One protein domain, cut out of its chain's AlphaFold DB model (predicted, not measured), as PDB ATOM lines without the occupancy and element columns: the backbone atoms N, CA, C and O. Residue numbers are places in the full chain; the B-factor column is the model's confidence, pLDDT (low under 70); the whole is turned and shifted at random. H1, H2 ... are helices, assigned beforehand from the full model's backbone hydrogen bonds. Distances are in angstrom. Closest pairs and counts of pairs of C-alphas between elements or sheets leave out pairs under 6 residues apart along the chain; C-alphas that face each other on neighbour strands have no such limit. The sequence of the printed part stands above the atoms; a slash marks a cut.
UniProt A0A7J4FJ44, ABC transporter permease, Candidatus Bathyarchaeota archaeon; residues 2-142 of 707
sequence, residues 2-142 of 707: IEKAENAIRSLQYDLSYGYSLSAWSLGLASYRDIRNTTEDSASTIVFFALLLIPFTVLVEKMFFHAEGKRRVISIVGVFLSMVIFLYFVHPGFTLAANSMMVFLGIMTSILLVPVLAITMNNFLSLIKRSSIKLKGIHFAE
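This is residues 2 to 142 of the 707 residues of the protein "ABC transporter permease" of Candidatus Bathyarchaeota archaeon (UniProt A0A7J4FJ44). A very long helix, H2, and a second long helix, H5, meet in a narrow knot of helices and run out from it to opposite ends, giving a long, thin shape. H1 folds back on the first part of H2 at one end; H3 folds back along the last part of H2, and the short H4 packs on H2 by the knot, while residues 116 to 128 of H5 stick out. The printed part has 141 residues with five named helices, H1 to H5 in order, and no named strand, and its class is all helix. It is extended, with a radius of gyration of the C-alphas of 28.4 A and spans of 99 by 35 by 20 A.

H2, residues 14 to 65, is 73.1 A long, from C-alpha 14 at (174.484, 214.848, 223.622) to C-alpha 65 at (221.883, 159.514, 229.509), with a kink of 36 degrees near residue 53. H1, residues 2 to 10, is 12.6 A long. H3, residues 70 to 90, is 30.5 A long. H4, residues 93 to 96, is 5.0 A long. H5, residues 100 to 136, is 53.1 A long, ends at C-alpha 136 at (199.353, 129.550, 249.732), and has a kink of 25 degrees near residue 114.

H2 is the hub, touching the four other helices. With residues 14 to 24 it touches H1 in a helical hairpin, at a shallow tilt of 18 degrees, opposite ways; the closest C-alphas, of Ala 5 and Ser 17, are 4.3 A apart. With residues 53 to 65 it touches H3 in a second hairpin, at a shallow tilt of 25 degrees, opposite ways; the closest C-alphas, of Thr 57 and Ile 76, are 5.7 A apart. H4 touches residues 39 to 46 of H2, the C-alphas of Ala 43 and Gly 93 being closest at 4.6 A. Residues 103 to 111 of H5 touch residues 47 to 54 of H2 at a steep tilt of 42 degrees, the same way; the closest C-alphas, of Ile 54 and Ile 111, are 5.6 A apart. H3 and H5 only just touch, with 3 pairs of C-alphas within 8 A. H2, H3 and H5 form an up and down bundle, each running against the one before it. H1 is apart from H3, H4 and H5. Every O i to N i+4 pair is within hydrogen-bond range in H1 and H3; in H2 it is 42 of 48 and in H5 31 of 33, and H4 is too short for such a pair.

The C-alphas of Leu 12 and His 139, the two farthest apart, are 100.1 A apart. The printed part has no cut, and its four links are tight. Residues 26 to 37, 116 to 128 and 134 to 139 stand free. The mean pLDDT of the printed part is 80.4; residues 30, 98, 129 and 132 to 142 are under 70.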
ATOM      1  N   ILE A   2     185.074 206.173 219.754       88.31
ATOM      2  CA  ILE A   2     185.426 207.213 220.743       88.31
ATOM      3  C   ILE A   2     185.510 208.605 220.093       88.31
ATOM      4  O   ILE A   2     184.798 209.511 220.501       88.31
ATOM      5  N   GLU A   3     186.243 208.735 218.987       90.94
ATOM      6  CA  GLU A   3     186.352 210.002 218.246       90.94
ATOM      7  C   GLU A   3     184.996 210.531 217.725       90.94
ATOM      8  O   GLU A   3     184.738 211.732 217.739       90.94
ATOM      9  N   LYS A   4     184.074 209.639 217.322       87.69
ATOM     10  CA  LYS A   4     182.712 210.032 216.912       87.69
ATOM     11  C   LYS A   4     181.894 210.555 218.097       87.69
ATOM     12  O   LYS A   4     181.145 211.512 217.928       87.69
ATOM     13  N   ALA A   5     182.051 209.951 219.277       87.75
ATOM     14  CA  ALA A   5     181.418 210.430 220.504       87.75
ATOM     15  C   ALA A   5     181.939 211.826 220.879       87.75
ATOM     16  O   ALA A   5     181.146 212.733 221.115       87.75
ATOM     17  N   GLU A   6     183.258 212.034 220.842       90.88
ATOM     18  CA  GLU A   6     183.877 213.335 221.125       90.88
ATOM     19  C   GLU A   6     183.416 214.427 220.151       90.88
ATOM     20  O   GLU A   6     183.088 215.538 220.576       90.88
ATOM     21  N   ASN A   7     183.318 214.113 218.857       92.69
ATOM     22  CA  ASN A   7     182.806 215.048 217.856       92.69
ATOM     23  C   ASN A   7     181.330 215.405 218.097       92.69
ATOM     24  O   ASN A   7     180.974 216.577 218.006       92.69
ATOM     25  N   ALA A   8     180.486 214.444 218.488       88.94
ATOM     26  CA  ALA A   8     179.087 214.712 218.824       88.94
ATOM     27  C   ALA A   8     178.935 215.618 220.064       88.94
ATOM     28  O   ALA A   8     178.071 216.497 220.070       88.94
ATOM     29  N   ILE A   9     179.811 215.482 221.073       92.12
ATOM     30  CA  ILE A   9     179.867 216.414 222.220       92.12
ATOM     31  C   ILE A   9     180.212 217.827 221.744       92.12
ATOM     32  O   ILE A   9     179.555 218.786 222.145       92.12
ATOM     33  N   ARG A  10     181.221 217.961 220.871       93.00
ATOM     34  CA  ARG A  10     181.627 219.262 220.305       93.00
ATOM     35  C   ARG A  10     180.504 219.919 219.500       93.00
ATOM     36  O   ARG A  10     180.399 221.140 219.502       93.00
ATOM     37  N   SER A  11     179.652 219.123 218.859       92.62
ATOM     38  CA  SER A  11     178.470 219.581 218.119       92.62
ATOM     39  C   SER A  11     177.213 219.770 218.983       92.62
ATOM     40  O   SER A  11     176.143 219.995 218.423       92.62
ATOM     41  N   LEU A  12     177.311 219.687 220.319       91.31
ATOM     42  CA  LEU A  12     176.184 219.793 221.268       91.31
ATOM     43  C   LEU A  12     175.078 218.735 221.062       91.31
ATOM     44  O   LEU A  12     173.950 218.902 221.519       91.31
ATOM     45  N   GLN A  13     175.397 217.622 220.399       86.31
ATOM     46  CA  GLN A  13     174.489 216.497 220.163       86.31
ATOM     47  C   GLN A  13     174.702 215.420 221.235       86.31
ATOM     48  O   GLN A  13     175.305 214.370 220.991       86.31
ATOM     49  N   TYR A  14     174.232 215.698 222.452       83.12
ATOM     50  CA  TYR A  14     174.484 214.848 223.622       83.12
ATOM     51  C   TYR A  14     173.911 213.429 223.485       83.12
ATOM     52  O   TYR A  14     174.591 212.471 223.854       83.12
ATOM     53  N   ASP A  15     172.731 213.276 222.881       74.88
ATOM     54  CA  ASP A  15     172.093 211.963 222.691       74.88
ATOM     55  C   ASP A  15     172.916 211.053 221.765       74.88
ATOM     56  O   ASP A  15     173.171 209.885 222.075       74.88
ATOM     57  N   LEU A  16     173.421 211.613 220.659       78.31
ATOM     58  CA  LEU A  16     174.278 210.894 219.711       78.31
ATOM     59  C   LEU A  16     175.633 210.542 220.331       78.31
ATOM     60  O   LEU A  16     176.132 209.431 220.140       78.31
ATOM     61  N   SER A  17     176.218 211.456 221.112       84.69
ATOM     62  CA  SER A  17     177.442 211.172 221.865       84.69
ATOM     63  C   SER A  17     177.254 209.999 222.828       84.69
ATOM     64  O   SER A  17     178.078 209.077 222.863       84.69
ATOM     65  N   TYR A  18     176.138 209.987 223.560       80.06
ATOM     66  CA  TYR A  18     175.825 208.904 224.481       80.06
ATOM     67  C   TYR A  18     175.707 207.562 223.739       80.06
ATOM     68  O   TYR A  18     176.362 206.590 224.127       80.06
ATOM     69  N   GLY A  19     175.011 207.523 222.596       72.06
ATOM     70  CA  GLY A  19     174.939 206.333 221.739       72.06
ATOM     71  C   GLY A  19     176.303 205.842 221.232       72.06
ATOM     72  O   GLY A  19     176.596 204.638 221.273       72.06
ATOM     73  N   TYR A  20     177.183 206.754 220.804       81.62
ATOM     74  CA  TYR A  20     178.536 206.398 220.362       81.62
ATOM     75  C   TYR A  20     179.437 205.916 221.504       81.62
ATOM     76  O   TYR A  20     180.236 204.999 221.289       81.62
ATOM     77  N   SER A  21     179.309 206.483 222.706       81.69
ATOM     78  CA  SER A  21     180.086 206.055 223.878       81.69
ATOM     79  C   SER A  21     179.692 204.649 224.345       81.69
ATOM     80  O   SER A  21     180.570 203.813 224.559       81.69
ATOM     81  N   LEU A  22     178.392 204.334 224.379       76.00
ATOM     82  CA  LEU A  22     177.897 202.980 224.645       76.00
ATOM     83  C   LEU A  22     178.365 201.984 223.579       76.00
ATOM     84  O   LEU A  22     178.816 200.888 223.910       76.00
ATOM     85  N   SER A  23     178.341 202.382 222.303       72.69
ATOM     86  CA  SER A  23     178.871 201.553 221.211       72.69
ATOM     87  C   SER A  23     180.371 201.283 221.387       72.69
ATOM     88  O   SER A  23     180.816 200.148 221.220       72.69
ATOM     89  N   ALA A  24     181.159 202.294 221.771       82.62
ATOM     90  CA  ALA A  24     182.586 202.135 222.061       82.62
ATOM     91  C   ALA A  24     182.834 201.199 223.254       82.62
ATOM     92  O   ALA A  24     183.714 200.341 223.178       82.62
ATOM     93  N   TRP A  25     182.036 201.323 224.317       79.94
ATOM     94  CA  TRP A  25     182.093 200.430 225.473       79.94
ATOM     95  C   TRP A  25     181.765 198.982 225.096       79.94
ATOM     96  O   TRP A  25     182.471 198.071 225.518       79.94
ATOM     97  N   SER A  26     180.747 198.762 224.255       70.44
ATOM     98  CA  SER A  26     180.384 197.421 223.775       70.44
ATOM     99  C   SER A  26     181.536 196.750 223.016       70.44
ATOM    100  O   SER A  26     181.863 195.597 223.292       70.44
ATOM    101  N   LEU A  27     182.215 197.497 222.134       76.94
ATOM    102  CA  LEU A  27     183.374 197.018 221.381       76.94
ATOM    103  C   LEU A  27     184.556 196.742 222.312       76.94
ATOM    104  O   LEU A  27     185.204 195.709 222.180       76.94
ATOM    105  N   GLY A  28     184.800 197.621 223.288       80.44
ATOM    106  CA  GLY A  28     185.829 197.416 224.307       80.44
ATOM    107  C   GLY A  28     185.579 196.163 225.148       80.44
ATOM    108  O   GLY A  28     186.505 195.389 225.381       80.44
ATOM    109  N   LEU A  29     184.328 195.916 225.547       76.56
ATOM    110  CA  LEU A  29     183.936 194.710 226.275       76.56
ATOM    111  C   LEU A  29     184.087 193.451 225.410       76.56
ATOM    112  O   LEU A  29     184.554 192.433 225.916       76.56
ATOM    113  N   ALA A  30     183.720 193.515 224.127       68.88
ATOM    114  CA  ALA A  30     183.916 192.419 223.182       68.88
ATOM    115  C   ALA A  30     185.409 192.083 223.034       68.88
ATOM    116  O   ALA A  30     185.809 190.955 223.308       68.88
ATOM    117  N   SER A  31     186.254 193.082 222.751       76.69
ATOM    118  CA  SER A  31     187.710 192.898 222.672       76.69
ATOM    119  C   SER A  31     188.307 192.387 223.984       76.69
ATOM    120  O   SER A  31     189.178 191.519 223.969       76.69
ATOM    121  N   TYR A  32     187.832 192.880 225.131       80.56
ATOM    122  CA  TYR A  32     188.265 192.389 226.438       80.56
ATOM    123  C   TYR A  32     187.908 190.914 226.637       80.56
ATOM    124  O   TYR A  32     188.765 190.144 227.064       80.56
ATOM    125  N   ARG A  33     186.673 190.506 226.313       74.00
ATOM    126  CA  ARG A  33     186.232 189.104 226.404       74.00
ATOM    127  C   ARG A  33     187.062 188.204 225.493       74.00
ATOM    128  O   ARG A  33     187.519 187.162 225.953       74.00
ATOM    129  N   ASP A  34     187.328 188.628 224.263       71.31
ATOM    130  CA  ASP A  34     188.128 187.855 223.306       71.31
ATOM    131  C   ASP A  34     189.581 187.687 223.775       71.31
ATOM    132  O   ASP A  34     190.113 186.572 223.796       71.31
ATOM    133  N   ILE A  35     190.219 188.773 224.231       77.50
ATOM    134  CA  ILE A  35     191.584 188.740 224.781       77.50
ATOM    135  C   ILE A  35     191.627 187.894 226.055       77.50
ATOM    136  O   ILE A  35     192.546 187.090 226.232       77.50
ATOM    137  N   ARG A  36     190.638 188.045 226.943       80.00
ATOM    138  CA  ARG A  36     190.548 187.283 228.191       80.00
ATOM    139  C   ARG A  36     190.421 185.791 227.913       80.00
ATOM    140  O   ARG A  36     191.221 185.030 228.448       80.00
ATOM    141  N   ASN A  37     189.493 185.396 227.043       74.50
ATOM    142  CA  ASN A  37     189.304 184.003 226.644       74.50
ATOM    143  C   ASN A  37     190.584 183.439 226.019       74.50
ATOM    144  O   ASN A  37     191.055 182.384 226.428       74.50
ATOM    145  N   THR A  38     191.220 184.178 225.105       73.31
ATOM    146  CA  THR A  38     192.487 183.756 224.483       73.31
ATOM    147  C   THR A  38     193.606 183.581 225.517       73.31
ATOM    148  O   THR A  38     194.402 182.641 225.434       73.31
ATOM    149  N   THR A  39     193.662 184.460 226.518       76.31
ATOM    150  CA  THR A  39     194.656 184.417 227.600       76.31
ATOM    151  C   THR A  39     194.414 183.236 228.538       76.31
ATOM    152  O   THR A  39     195.353 182.518 228.878       76.31
ATOM    153  N   GLU A  40     193.166 183.002 228.943       78.81
ATOM    154  CA  GLU A  40     192.786 181.859 229.782       78.81
ATOM    155  C   GLU A  40     193.011 180.529 229.059       78.81
ATOM    156  O   GLU A  40     193.554 179.586 229.641       78.81
ATOM    157  N   ASP A  41     192.667 180.467 227.775       77.62
ATOM    158  CA  ASP A  41     192.936 179.319 226.917       77.62
ATOM    159  C   ASP A  41     194.436 179.033 226.872       77.62
ATOM    160  O   ASP A  41     194.845 177.904 227.155       77.62
ATOM    161  N   SER A  42     195.248 180.069 226.654       78.75
ATOM    162  CA  SER A  42     196.712 179.987 226.641       78.75
ATOM    163  C   SER A  42     197.320 179.573 227.976       78.75
ATOM    164  O   SER A  42     198.324 178.865 228.009       78.75
ATOM    165  N   ALA A  43     196.737 180.004 229.092       80.31
ATOM    166  CA  ALA A  43     197.184 179.587 230.413       80.31
ATOM    167  C   ALA A  43     196.828 178.116 230.686       80.31
ATOM    168  O   ALA A  43     197.618 177.379 231.279       80.31
ATOM    169  N   SER A  44     195.661 177.658 230.219       79.69
ATOM    170  CA  SER A  44     195.192 176.288 230.452       79.69
ATOM    171  C   SER A  44     196.025 175.223 229.727       79.69
ATOM    172  O   SER A  44     196.217 174.128 230.263       79.69
ATOM    173  N   THR A  45     196.594 175.533 228.554       84.25
ATOM    174  CA  THR A  45     197.449 174.593 227.802       84.25
ATOM    175  C   THR A  45     198.749 174.258 228.529       84.25
ATOM    176  O   THR A  45     199.272 173.152 228.366       84.25
ATOM    177  N   ILE A  46     199.238 175.158 229.391       83.94
ATOM    178  CA  ILE A  46     200.447 174.941 230.193       83.94
ATOM    179  C   ILE A  46     200.316 173.666 231.018       83.94
ATOM    180  O   ILE A  46     201.254 172.880 231.057       83.94
ATOM    181  N   VAL A  47     199.155 173.433 231.642       83.69
ATOM    182  CA  VAL A  47     198.915 172.274 232.519       83.69
ATOM    183  C   VAL A  47     199.059 170.953 231.758       83.69
ATOM    184  O   VAL A  47     199.602 169.982 232.285       83.69
ATOM    185  N   PHE A  48     198.622 170.915 230.499       86.88
ATOM    186  CA  PHE A  48     198.770 169.731 229.661       86.88
ATOM    187  C   PHE A  48     200.242 169.448 229.338       86.88
ATOM    188  O   PHE A  48     200.728 168.345 229.592       86.88
ATOM    189  N   PHE A  49     200.973 170.446 228.830       86.75
ATOM    190  CA  PHE A  49     202.393 170.274 228.504       86.75
ATOM    191  C   PHE A  49     203.229 169.991 229.751       86.75
ATOM    192  O   PHE A  49     204.095 169.124 229.726       86.75
ATOM    193  N   ALA A  50     202.906 170.642 230.861       83.88
ATOM    194  CA  ALA A  50     203.444 170.383 232.187       83.88
ATOM    195  C   ALA A  50     203.336 168.911 232.602       83.88
ATOM    196  O   ALA A  50     204.331 168.298 232.990       83.88
ATOM    197  N   LEU A  51     202.140 168.327 232.487       86.19
ATOM    198  CA  LEU A  51     201.915 166.919 232.804       86.19
ATOM    199  C   LEU A  51     202.676 166.004 231.839       86.19
ATOM    200  O   LEU A  51     203.230 164.986 232.254       86.19
ATOM    201  N   LEU A  52     202.761 166.389 230.565       89.88
ATOM    202  CA  LEU A  52     203.463 165.638 229.529       89.88
ATOM    203  C   LEU A  52     204.996 165.678 229.674       89.88
ATOM    204  O   LEU A  52     205.676 164.715 229.306       89.88
ATOM    205  N   LEU A  53     205.550 166.734 230.279       89.44
ATOM    206  CA  LEU A  53     206.976 166.826 230.607       89.44
ATOM    207  C   LEU A  53     207.422 165.748 231.604       89.44
ATOM    208  O   LEU A  53     208.583 165.331 231.576       89.44
ATOM    209  N   ILE A  54     206.521 165.254 232.459       87.56
ATOM    210  CA  ILE A  54     206.841 164.223 233.455       87.56
ATOM    211  C   ILE A  54     207.326 162.930 232.777       87.56
ATOM    212  O   ILE A  54     208.479 162.546 232.990       87.56
ATOM    213  N   PRO A  55     206.528 162.242 231.936       89.69
ATOM    214  CA  PRO A  55     207.018 161.057 231.248       89.69
ATOM    215  C   PRO A  55     208.106 161.389 230.219       89.69
ATOM    216  O   PRO A  55     209.015 160.585 230.033       89.69
ATOM    217  N   PHE A  56     208.075 162.567 229.589       92.31
ATOM    218  CA  PHE A  56     209.103 162.983 228.632       92.31
ATOM    219  C   PHE A  56     210.505 163.009 229.231       92.31
ATOM    220  O   PHE A  56     211.412 162.388 228.686       92.31
ATOM    221  N   THR A  57     210.683 163.678 230.368       90.44
ATOM    222  CA  THR A  57     211.994 163.815 231.021       90.44
ATOM    223  C   THR A  57     212.564 162.458 231.421       90.44
ATOM    224  O   THR A  57     213.733 162.176 231.160       90.44
ATOM    225  N   VAL A  58     211.719 161.573 231.962       86.94
ATOM    226  CA  VAL A  58     212.099 160.198 232.316       86.94
ATOM    227  C   VAL A  58     212.490 159.386 231.079       86.94
ATOM    228  O   VAL A  58     213.463 158.633 231.125       86.94
ATOM    229  N   LEU A  59     211.751 159.514 229.975       88.81
ATOM    230  CA  LEU A  59     212.031 158.780 228.739       88.81
ATOM    231  C   LEU A  59     213.280 159.299 228.023       88.81
ATOM    232  O   LEU A  59     214.086 158.496 227.562       88.81
ATOM    233  N   VAL A  60     213.483 160.615 227.970       89.62
ATOM    234  CA  VAL A  60     214.695 161.231 227.412       89.62
ATOM    235  C   VAL A  60     215.918 160.850 228.244       89.62
ATOM    236  O   VAL A  60     216.937 160.450 227.680       89.62
ATOM    237  N   GLU A  61     215.816 160.869 229.578       87.94
ATOM    238  CA  GLU A  61     216.886 160.383 230.455       87.94
ATOM    239  C   GLU A  61     217.245 158.927 230.145       87.94
ATOM    240  O   GLU A  61     218.411 158.611 229.874       87.94
ATOM    241  N   LYS A  62     216.219 158.071 230.082       83.75
ATOM    242  CA  LYS A  62     216.352 156.663 229.709       83.75
ATOM    243  C   LYS A  62     216.853 156.441 228.288       83.75
ATOM    244  O   LYS A  62     217.311 155.345 228.014       83.75
ATOM    245  N   MET A  63     216.748 157.399 227.371       83.06
ATOM    246  CA  MET A  63     217.163 157.207 225.977       83.06
ATOM    247  C   MET A  63     218.571 157.722 225.695       83.06
ATOM    248  O   MET A  63     219.314 157.083 224.943       83.06
ATOM    249  N   PHE A  64     218.968 158.821 226.335       83.31
ATOM    250  CA  PHE A  64     220.220 159.511 226.026       83.31
ATOM    251  C   PHE A  64     221.287 159.379 227.119       83.31
ATOM    252  O   PHE A  64     222.457 159.224 226.781       83.31
ATOM    253  N   PHE A  65     220.916 159.368 228.407       83.56
ATOM    254  CA  PHE A  65     221.883 159.514 229.509       83.56
ATOM    255  C   PHE A  65     222.160 158.214 230.277       83.56
ATOM    256  O   PHE A  65     223.323 157.925 230.541       83.56
ATOM    257  N   HIS A  66     221.132 157.409 230.586       79.31
ATOM    258  CA  HIS A  66     221.260 156.139 231.336       79.31
ATOM    259  C   HIS A  66     222.046 156.275 232.638       79.31
ATOM    260  O   HIS A  66     222.921 155.465 232.956       79.31
ATOM    261  N   ALA A  67     221.777 157.341 233.373       81.81
ATOM    262  CA  ALA A  67     222.472 157.548 234.618       81.81
ATOM    263  C   ALA A  67     221.848 156.661 235.706       81.81
ATOM    264  O   ALA A  67     220.642 156.425 235.736       81.81
ATOM    265  N   GLU A  68     222.671 156.167 236.628       81.94
ATOM    266  CA  GLU A  68     222.216 155.383 237.779       81.94
ATOM    267  C   GLU A  68     222.386 156.167 239.087       81.94
ATOM    268  O   GLU A  68     223.198 157.095 239.200       81.94
ATOM    269  N   GLY A  69     221.580 155.813 240.092       82.75
ATOM    270  CA  GLY A  69     221.622 156.428 241.419       82.75
ATOM    271  C   GLY A  69     221.420 157.947 241.386       82.75
ATOM    272  O   GLY A  69     220.502 158.457 240.746       82.75
ATOM    273  N   LYS A  70     222.296 158.691 242.076       84.31
ATOM    274  CA  LYS A  70     222.208 160.162 242.172       84.31
ATOM    275  C   LYS A  70     222.346 160.857 240.816       84.31
ATOM    276  O   LYS A  70     221.682 161.863 240.579       84.31
ATOM    277  N   ARG A  71     223.170 160.313 239.909       85.56
ATOM    278  CA  ARG A  71     223.372 160.898 238.573       85.56
ATOM    279  C   ARG A  71     222.082 160.879 237.753       85.56
ATOM    280  O   ARG A  71     221.865 161.801 236.979       85.56
ATOM    281  N   ARG A  72     221.215 159.884 237.978       84.69
ATOM    282  CA  ARG A  72     219.896 159.783 237.342       84.69
ATOM    283  C   ARG A  72     218.969 160.925 237.717       84.69
ATOM    284  O   ARG A  72     218.280 161.482 236.876       84.69
ATOM    285  N   VAL A  73     218.952 161.281 238.996       84.06
ATOM    286  CA  VAL A  73     218.122 162.390 239.475       84.06
ATOM    287  C   VAL A  73     218.615 163.699 238.861       84.06
ATOM    288  O   VAL A  73     217.811 164.479 238.365       84.06
ATOM    289  N   ILE A  74     219.936 163.897 238.812       88.25
ATOM    290  CA  ILE A  74     220.547 165.087 238.206       88.25
ATOM    291  C   ILE A  74     220.221 165.180 236.709       88.25
ATOM    292  O   ILE A  74     219.876 166.263 236.243       88.25
ATOM    293  N   SER A  75     220.280 164.077 235.954       89.62
ATOM    294  CA  SER A  75     219.941 164.092 234.525       89.62
ATOM    295  C   SER A  75     218.453 164.352 234.278       89.62
ATOM    296  O   SER A  75     218.135 165.167 233.415       89.62
ATOM    297  N   ILE A  76     217.543 163.747 235.052       88.12
ATOM    298  CA  ILE A  76     216.097 164.035 234.962       88.12
ATOM    299  C   ILE A  76     215.829 165.519 235.235       88.12
ATOM    300  O   ILE A  76     215.153 166.174 234.444       88.12
ATOM    301  N   VAL A  77     216.387 166.061 236.325       88.44
ATOM    302  CA  VAL A  77     216.220 167.476 236.694       88.44
ATOM    303  C   VAL A  77     216.825 168.392 235.627       88.44
ATOM    304  O   VAL A  77     216.195 169.374 235.247       88.44
ATOM    305  N   GLY A  78     217.999 168.057 235.088       91.12
ATOM    306  CA  GLY A  78     218.648 168.831 234.029       91.12
ATOM    307  C   GLY A  78     217.834 168.881 232.733       91.12
ATOM    308  O   GLY A  78     217.646 169.960 232.177       91.12
ATOM    309  N   VAL A  79     217.306 167.738 232.277       91.88
ATOM    310  CA  VAL A  79     216.432 167.660 231.088       91.88
ATOM    311  C   VAL A  79     215.115 168.400 231.320       91.88
ATOM    312  O   VAL A  79     214.596 169.046 230.414       91.88
ATOM    313  N   PHE A  80     214.564 168.322 232.532       89.44
ATOM    314  CA  PHE A  80     213.356 169.056 232.881       89.44
ATOM    315  C   PHE A  80     213.577 170.568 232.829       89.44
ATOM    316  O   PHE A  80     212.830 171.264 232.146       89.44
ATOM    317  N   LEU A  81     214.617 171.064 233.505       89.31
ATOM    318  CA  LEU A  81     214.934 172.491 233.548       89.31
ATOM    319  C   LEU A  81     215.234 173.041 232.154       89.31
ATOM    320  O   LEU A  81     214.729 174.107 231.814       89.31
ATOM    321  N   SER A  82     215.991 172.316 231.326       91.69
ATOM    322  CA  SER A  82     216.281 172.770 229.962       91.69
ATOM    323  C   SER A  82     215.014 172.894 229.116       91.69
ATOM    324  O   SER A  82     214.829 173.899 228.431       91.69
ATOM    325  N   MET A  83     214.109 171.916 229.206       90.00
ATOM    326  CA  MET A  83     212.858 171.929 228.453       90.00
ATOM    327  C   MET A  83     211.876 172.991 228.966       90.00
ATOM    328  O   MET A  83     211.192 173.636 228.177       90.00
ATOM    329  N   VAL A  84     211.829 173.210 230.280       87.12
ATOM    330  CA  VAL A  84     211.050 174.284 230.907       87.12
ATOM    331  C   VAL A  84     211.537 175.658 230.459       87.12
ATOM    332  O   VAL A  84     210.724 176.475 230.038       87.12
ATOM    333  N   ILE A  85     212.850 175.902 230.511       88.38
ATOM    334  CA  ILE A  85     213.445 177.169 230.069       88.38
ATOM    335  C   ILE A  85     213.124 177.399 228.594       88.38
ATOM    336  O   ILE A  85     212.701 178.486 228.217       88.38
ATOM    337  N   PHE A  86     213.256 176.363 227.765       89.12
ATOM    338  CA  PHE A  86     212.888 176.438 226.358       89.12
ATOM    339  C   PHE A  86     211.407 176.813 226.166       89.12
ATOM    340  O   PHE A  86     211.099 177.758 225.441       89.12
ATOM    341  N   LEU A  87     210.483 176.124 226.845       85.44
ATOM    342  CA  LEU A  87     209.050 176.413 226.741       85.44
ATOM    343  C   LEU A  87     208.675 177.789 227.301       85.44
ATOM    344  O   LEU A  87     207.744 178.395 226.785       85.44
ATOM    345  N   TYR A  88     209.400 178.309 228.291       84.94
ATOM    346  CA  TYR A  88     209.178 179.657 228.818       84.94
ATOM    347  C   TYR A  88     209.373 180.743 227.747       84.94
ATOM    348  O   TYR A  88     208.604 181.699 227.701       84.94
ATOM    349  N   PHE A  89     210.362 180.582 226.860       84.88
ATOM    350  CA  PHE A  89     210.599 181.526 225.760       84.88
ATOM    351  C   PHE A  89     209.670 181.315 224.564       84.88
ATOM    352  O   PHE A  89     209.393 182.256 223.826       84.88
ATOM    353  N   VAL A  90     209.223 180.078 224.355       81.62
ATOM    354  CA  VAL A  90     208.548 179.671 223.119       81.62
ATOM    355  C   VAL A  90     207.021 179.635 223.264       81.62
ATOM    356  O   VAL A  90     206.312 179.915 222.302       81.62
ATOM    357  N   HIS A  91     206.489 179.306 224.443       81.62
ATOM    358  CA  HIS A  91     205.050 179.164 224.683       81.62
ATOM    359  C   HIS A  91     204.493 180.404 225.424       81.62
ATOM    360  O   HIS A  91     204.794 180.597 226.604       81.62
ATOM    361  N   PRO A  92     203.575 181.184 224.814       77.19
ATOM    362  CA  PRO A  92     203.098 182.461 225.365       77.19
ATOM    363  C   PRO A  92     202.306 182.316 226.674       77.19
ATOM    364  O   PRO A  92     202.363 183.185 227.534       77.19
ATOM    365  N   GLY A  93     201.628 181.188 226.897       76.69
ATOM    366  CA  GLY A  93     201.016 180.878 228.196       76.69
ATOM    367  C   GLY A  93     201.940 181.093 229.409       76.69
ATOM    368  O   GLY A  93     201.478 181.608 230.425       76.69
ATOM    369  N   PHE A  94     203.239 180.776 229.327       75.94
ATOM    370  CA  PHE A  94     204.147 180.933 230.475       75.94
ATOM    371  C   PHE A  94     204.429 182.390 230.853       75.94
ATOM    372  O   PHE A  94     204.731 182.653 232.019       75.94
ATOM    373  N   THR A  95     204.316 183.324 229.909       74.25
ATOM    374  CA  THR A  95     204.450 184.762 230.181       74.25
ATOM    375  C   THR A  95     203.115 185.392 230.576       74.25
ATOM    376  O   THR A  95     203.096 186.340 231.356       74.25
ATOM    377  N   LEU A  96     202.000 184.842 230.086       73.56
ATOM    378  CA  LEU A  96     200.643 185.322 230.365       73.56
ATOM    379  C   LEU A  96     200.078 184.843 231.713       73.56
ATOM    380  O   LEU A  96     199.200 185.489 232.285       73.56
ATOM    381  N   ALA A  97     200.544 183.705 232.229       70.75
ATOM    382  CA  ALA A  97     200.063 183.165 233.494       70.75
ATOM    383  C   ALA A  97     200.522 184.022 234.685       70.75
ATOM    384  O   ALA A  97     201.717 184.209 234.904       70.75
ATOM    385  N   ALA A  98     199.569 184.451 235.522       67.31
ATOM    386  CA  ALA A  98     199.821 185.305 236.688       67.31
ATOM    387  C   ALA A  98     200.859 184.736 237.680       67.31
ATOM    388  O   ALA A  98     201.494 185.492 238.409       67.31
ATOM    389  N   ASN A  99     201.032 183.408 237.725       74.44
ATOM    390  CA  ASN A  99     202.044 182.754 238.553       74.44
ATOM    391  C   ASN A  99     202.615 181.501 237.864       74.44
ATOM    392  O   ASN A  99     202.403 180.366 238.300       74.44
ATOM    393  N   SER A 100     203.336 181.703 236.759       72.25
ATOM    394  CA  SER A 100     204.018 180.621 236.030       72.25
ATOM    395  C   SER A 100     205.026 179.854 236.900       72.25
ATOM    396  O   SER A 100     205.190 178.644 236.734       72.25
ATOM    397  N   MET A 101     205.621 180.511 237.903       75.19
ATOM    398  CA  MET A 101     206.572 179.897 238.837       75.19
ATOM    399  C   MET A 101     205.965 178.764 239.677       75.19
ATOM    400  O   MET A 101     206.601 177.726 239.872       75.19
ATOM    401  N   MET A 102     204.719 178.913 240.136       78.12
ATOM    402  CA  MET A 102     204.029 177.869 240.910       78.12
ATOM    403  C   MET A 102     203.761 176.610 240.082       78.12
ATOM    404  O   MET A 102     203.879 175.498 240.598       78.12
ATOM    405  N   VAL A 103     203.462 176.772 238.791       74.56
ATOM    406  CA  VAL A 103     203.292 175.639 237.873       74.56
ATOM    407  C   VAL A 103     204.604 174.863 237.745       74.56
ATOM    408  O   VAL A 103     204.608 173.640 237.887       74.56
ATOM    409  N   PHE A 104     205.737 175.555 237.597       75.25
ATOM    410  CA  PHE A 104     207.054 174.912 237.562       75.25
ATOM    411  C   PHE A 104     207.381 174.148 238.848       75.25
ATOM    412  O   PHE A 104     207.800 172.990 238.779       75.25
ATOM    413  N   LEU A 105     207.147 174.754 240.016       82.69
ATOM    414  CA  LEU A 105     207.368 174.104 241.311       82.69
ATOM    415  C   LEU A 105     206.491 172.853 241.483       82.69
ATOM    416  O   LEU A 105     206.985 171.806 241.914       82.69
ATOM    417  N   GLY A 106     205.215 172.921 241.096       82.44
ATOM    418  CA  GLY A 106     204.288 171.786 241.147       82.44
ATOM    419  C   GLY A 106     204.706 170.613 240.250       82.44
ATOM    420  O   GLY A 106     204.629 169.448 240.645       82.44
ATOM    421  N   ILE A 107     205.220 170.893 239.053       77.31
ATOM    422  CA  ILE A 107     205.693 169.834 238.146       77.31
ATOM    423  C   ILE A 107     207.021 169.264 238.626       77.31
ATOM    424  O   ILE A 107     207.195 168.047 238.631       77.31
ATOM    425  N   MET A 108     207.950 170.115 239.067       80.69
ATOM    426  CA  MET A 108     209.249 169.669 239.570       80.69
ATOM    427  C   MET A 108     209.073 168.736 240.772       80.69
ATOM    428  O   MET A 108     209.678 167.666 240.825       80.69
ATOM    429  N   THR A 109     208.187 169.099 241.702       84.00
ATOM    430  CA  THR A 109     207.822 168.234 242.832       84.00
ATOM    431  C   THR A 109     207.175 166.931 242.358       84.00
ATOM    432  O   THR A 109     207.555 165.865 242.838       84.00
ATOM    433  N   SER A 110     206.293 166.973 241.355       81.62
ATOM    434  CA  SER A 110     205.678 165.770 240.770       81.62
ATOM    435  C   SER A 110     206.698 164.829 240.115       81.62
ATOM    436  O   SER A 110     206.641 163.619 240.331       81.62
ATOM    437  N   ILE A 111     207.675 165.352 239.369       79.62
ATOM    438  CA  ILE A 111     208.744 164.559 238.733       79.62
ATOM    439  C   ILE A 111     209.621 163.863 239.775       79.62
ATOM    440  O   ILE A 111     210.079 162.745 239.541       79.62
ATOM    441  N   LEU A 112     209.839 164.493 240.929       81.50
ATOM    442  CA  LEU A 112     210.578 163.887 242.035       81.50
ATOM    443  C   LEU A 112     209.730 162.856 242.800       81.50
ATOM    444  O   LEU A 112     210.251 161.816 243.200       81.50
ATOM    445  N   LEU A 113     208.429 163.108 242.973       85.25
ATOM    446  CA  LEU A 113     207.529 162.268 243.771       85.25
ATOM    447  C   LEU A 113     207.051 161.012 243.023       85.25
ATOM    448  O   LEU A 113     207.038 159.922 243.595       85.25
ATOM    449  N   VAL A 114     206.667 161.133 241.748       80.25
ATOM    450  CA  VAL A 114     206.045 160.043 240.970       80.25
ATOM    451  C   VAL A 114     206.943 158.801 240.865       80.25
ATOM    452  O   VAL A 114     206.456 157.704 241.143       80.25
ATOM    453  N   PRO A 115     208.250 158.901 240.538       72.88
ATOM    454  CA  PRO A 115     209.134 157.738 240.520       72.88
ATOM    455  C   PRO A 115     209.278 157.088 241.899       72.88
ATOM    456  O   PRO A 115     209.315 155.863 241.992       72.88
ATOM    457  N   VAL A 116     209.320 157.887 242.970       80.94
ATOM    458  CA  VAL A 116     209.407 157.384 244.349       80.94
ATOM    459  C   VAL A 116     208.137 156.614 244.719       80.94
ATOM    460  O   VAL A 116     208.227 155.495 245.231       80.94
ATOM    461  N   LEU A 117     206.958 157.148 244.389       81.94
ATOM    462  CA  LEU A 117     205.677 156.458 244.568       81.94
ATOM    463  C   LEU A 117     205.601 155.165 243.743       81.94
ATOM    464  O   LEU A 117     205.167 154.132 244.245       81.94
ATOM    465  N   ALA A 118     206.085 155.177 242.500       73.44
ATOM    466  CA  ALA A 118     206.110 153.981 241.662       73.44
ATOM    467  C   ALA A 118     207.044 152.890 242.223       73.44
ATOM    468  O   ALA A 118     206.679 151.713 242.250       73.44
ATOM    469  N   ILE A 119     208.238 153.262 242.703       77.25
ATOM    470  CA  ILE A 119     209.197 152.326 243.317       77.25
ATOM    471  C   ILE A 119     208.625 151.740 244.610       77.25
ATOM    472  O   ILE A 119     208.678 150.525 244.814       77.25
ATOM    473  N   THR A 120     208.057 152.579 245.475       79.19
ATOM    474  CA  THR A 120     207.453 152.134 246.740       79.19
ATOM    475  C   THR A 120     206.253 151.219 246.501       79.19
ATOM    476  O   THR A 120     206.179 150.157 247.120       79.19
ATOM    477  N   MET A 121     205.387 151.547 245.538       78.94
ATOM    478  CA  MET A 121     204.266 150.695 245.133       78.94
ATOM    479  C   MET A 121     204.742 149.337 244.599       78.94
ATOM    480  O   MET A 121     204.226 148.293 244.998       78.94
ATOM    481  N   ASN A 122     205.773 149.319 243.750       74.25
ATOM    482  CA  ASN A 122     206.354 148.073 243.250       74.25
ATOM    483  C   ASN A 122     206.946 147.213 244.372       74.25
ATOM    484  O   ASN A 122     206.735 145.997 244.395       74.25
ATOM    485  N   ASN A 123     207.648 147.829 245.325       80.38
ATOM    486  CA  ASN A 123     208.175 147.123 246.490       80.38
ATOM    487  C   ASN A 123     207.040 146.528 247.330       80.38
ATOM    488  O   ASN A 123     207.101 145.348 247.678       80.38
ATOM    489  N   PHE A 124     205.975 147.291 247.577       80.12
ATOM    490  CA  PHE A 124     204.798 146.827 248.308       80.12
ATOM    491  C   PHE A 124     204.115 145.635 247.619       80.12
ATOM    492  O   PHE A 124     203.915 144.588 248.238       80.12
ATOM    493  N   LEU A 125     203.861 145.728 246.309       77.50
ATOM    494  CA  LEU A 125     203.306 144.623 245.519       77.50
ATOM    495  C   LEU A 125     204.214 143.383 245.543       77.50
ATOM    496  O   LEU A 125     203.731 142.250 245.625       77.50
ATOM    497  N   SER A 126     205.536 143.573 245.516       75.44
ATOM    498  CA  SER A 126     206.492 142.466 245.608       75.44
ATOM    499  C   SER A 126     206.453 141.764 246.974       75.44
ATOM    500  O   SER A 126     206.569 140.536 247.037       75.44
ATOM    501  N   LEU A 127     206.228 142.515 248.059       80.69
ATOM    502  CA  LEU A 127     206.070 141.982 249.413       80.69
ATOM    503  C   LEU A 127     204.763 141.199 249.555       80.69
ATOM    504  O   LEU A 127     204.781 140.097 250.113       80.69
ATOM    505  N   ILE A 128     203.663 141.703 248.985       76.81
ATOM    506  CA  ILE A 128     202.392 140.967 248.909       76.81
ATOM    507  C   ILE A 128     202.603 139.643 248.175       76.81
ATOM    508  O   ILE A 128     202.205 138.590 248.671       76.81
ATOM    509  N   LYS A 129     203.287 139.663 247.022       69.44
ATOM    510  CA  LYS A 129     203.549 138.448 246.241       69.44
ATOM    511  C   LYS A 129     204.363 137.421 247.033       69.44
ATOM    512  O   LYS A 129     204.002 136.248 247.059       69.44
ATOM    513  N   ARG A 130     205.435 137.849 247.709       74.06
ATOM    514  CA  ARG A 130     206.257 136.967 248.560       74.06
ATOM    515  C   ARG A 130     205.458 136.389 249.729       74.06
ATOM    516  O   ARG A 130     205.626 135.217 250.051       74.06
ATOM    517  N   SER A 131     204.580 137.186 250.331       73.25
ATOM    518  CA  SER A 131     203.724 136.751 251.441       73.25
ATOM    519  C   SER A 131     202.651 135.763 250.978       73.25
ATOM    520  O   SER A 131     202.432 134.747 251.629       73.25
ATOM    521  N   SER A 132     202.058 135.996 249.802       66.31
ATOM    522  CA  SER A 132     201.110 135.071 249.170       66.31
ATOM    523  C   SER A 132     201.748 133.708 248.876       66.31
ATOM    524  O   SER A 132     201.159 132.682 249.197       66.31
ATOM    525  N   ILE A 133     202.987 133.680 248.361       68.69
ATOM    526  CA  ILE A 133     203.734 132.429 248.119       68.69
ATOM    527  C   ILE A 133     203.997 131.668 249.429       68.69
ATOM    528  O   ILE A 133     203.893 130.445 249.448       68.69
ATOM    529  N   LYS A 134     204.300 132.372 250.530       68.38
ATOM    530  CA  LYS A 134     204.496 131.746 251.850       68.38
ATOM    531  C   LYS A 134     203.208 131.162 252.440       68.38
ATOM    532  O   LYS A 134     203.281 130.130 253.089       68.38
ATOM    533  N   LEU A 135     202.060 131.817 252.236       62.97
ATOM    534  CA  LEU A 135     200.774 131.402 252.814       62.97
ATOM    535  C   LEU A 135     200.041 130.345 251.979       62.97
ATOM    536  O   LEU A 135     199.427 129.449 252.544       62.97
ATOM    537  N   LYS A 136     200.075 130.454 250.645       59.62
ATOM    538  CA  LYS A 136     199.353 129.550 249.732       59.62
ATOM    539  C   LYS A 136     200.221 128.408 249.192       59.62
ATOM    540  O   LYS A 136     199.686 127.475 248.610       59.62
ATOM    541  N   GLY A 137     201.541 128.464 249.373       64.75
ATOM    542  CA  GLY A 137     202.481 127.504 248.793       64.75
ATOM    543  C   GLY A 137     202.843 127.821 247.335       64.75
ATOM    544  O   GLY A 137     202.176 128.588 246.636       64.75
ATOM    545  N   ILE A 138     203.941 127.225 246.857       66.25
ATOM    546  CA  ILE A 138     204.528 127.499 245.526       66.25
ATOM    547  C   ILE A 138     203.604 127.066 244.374       66.25
ATOM    548  O   ILE A 138     203.685 127.612 243.274       66.25
ATOM    549  N   HIS A 139     202.665 126.157 244.643       66.38
ATOM    550  CA  HIS A 139     201.678 125.650 243.690       66.38
ATOM    551  C   HIS A 139     200.730 126.718 243.107       66.38
ATOM    552  O   HIS A 139     200.125 126.476 242.060       66.38
ATOM    553  N   PHE A 140     200.628 127.898 243.740       62.25
ATOM    554  CA  PHE A 140     199.773 129.020 243.317       62.25
ATOM    555  C   PHE A 140     200.562 130.276 242.904       62.25
ATOM    556  O   PHE A 140     200.006 131.374 242.829       62.25
ATOM    557  N   ALA A 141     201.871 130.152 242.655       58.06
ATOM    558  CA  ALA A 141     202.713 131.277 242.260       58.06
ATOM    559  C   ALA A 141     202.410 131.744 240.819       58.06
ATOM    560  O   ALA A 141     203.087 131.361 239.868       58.06
ATOM    561  N   GLU A 142     201.417 132.617 240.640       56.16
ATOM    562  CA  GLU A 142     201.177 133.263 239.347       56.16
ATOM    563  C   GLU A 142     202.169 134.414 239.086       56.16
ATOM    564  O   GLU A 142     202.497 135.245 239.948       56.16
TER     565      GLU A 142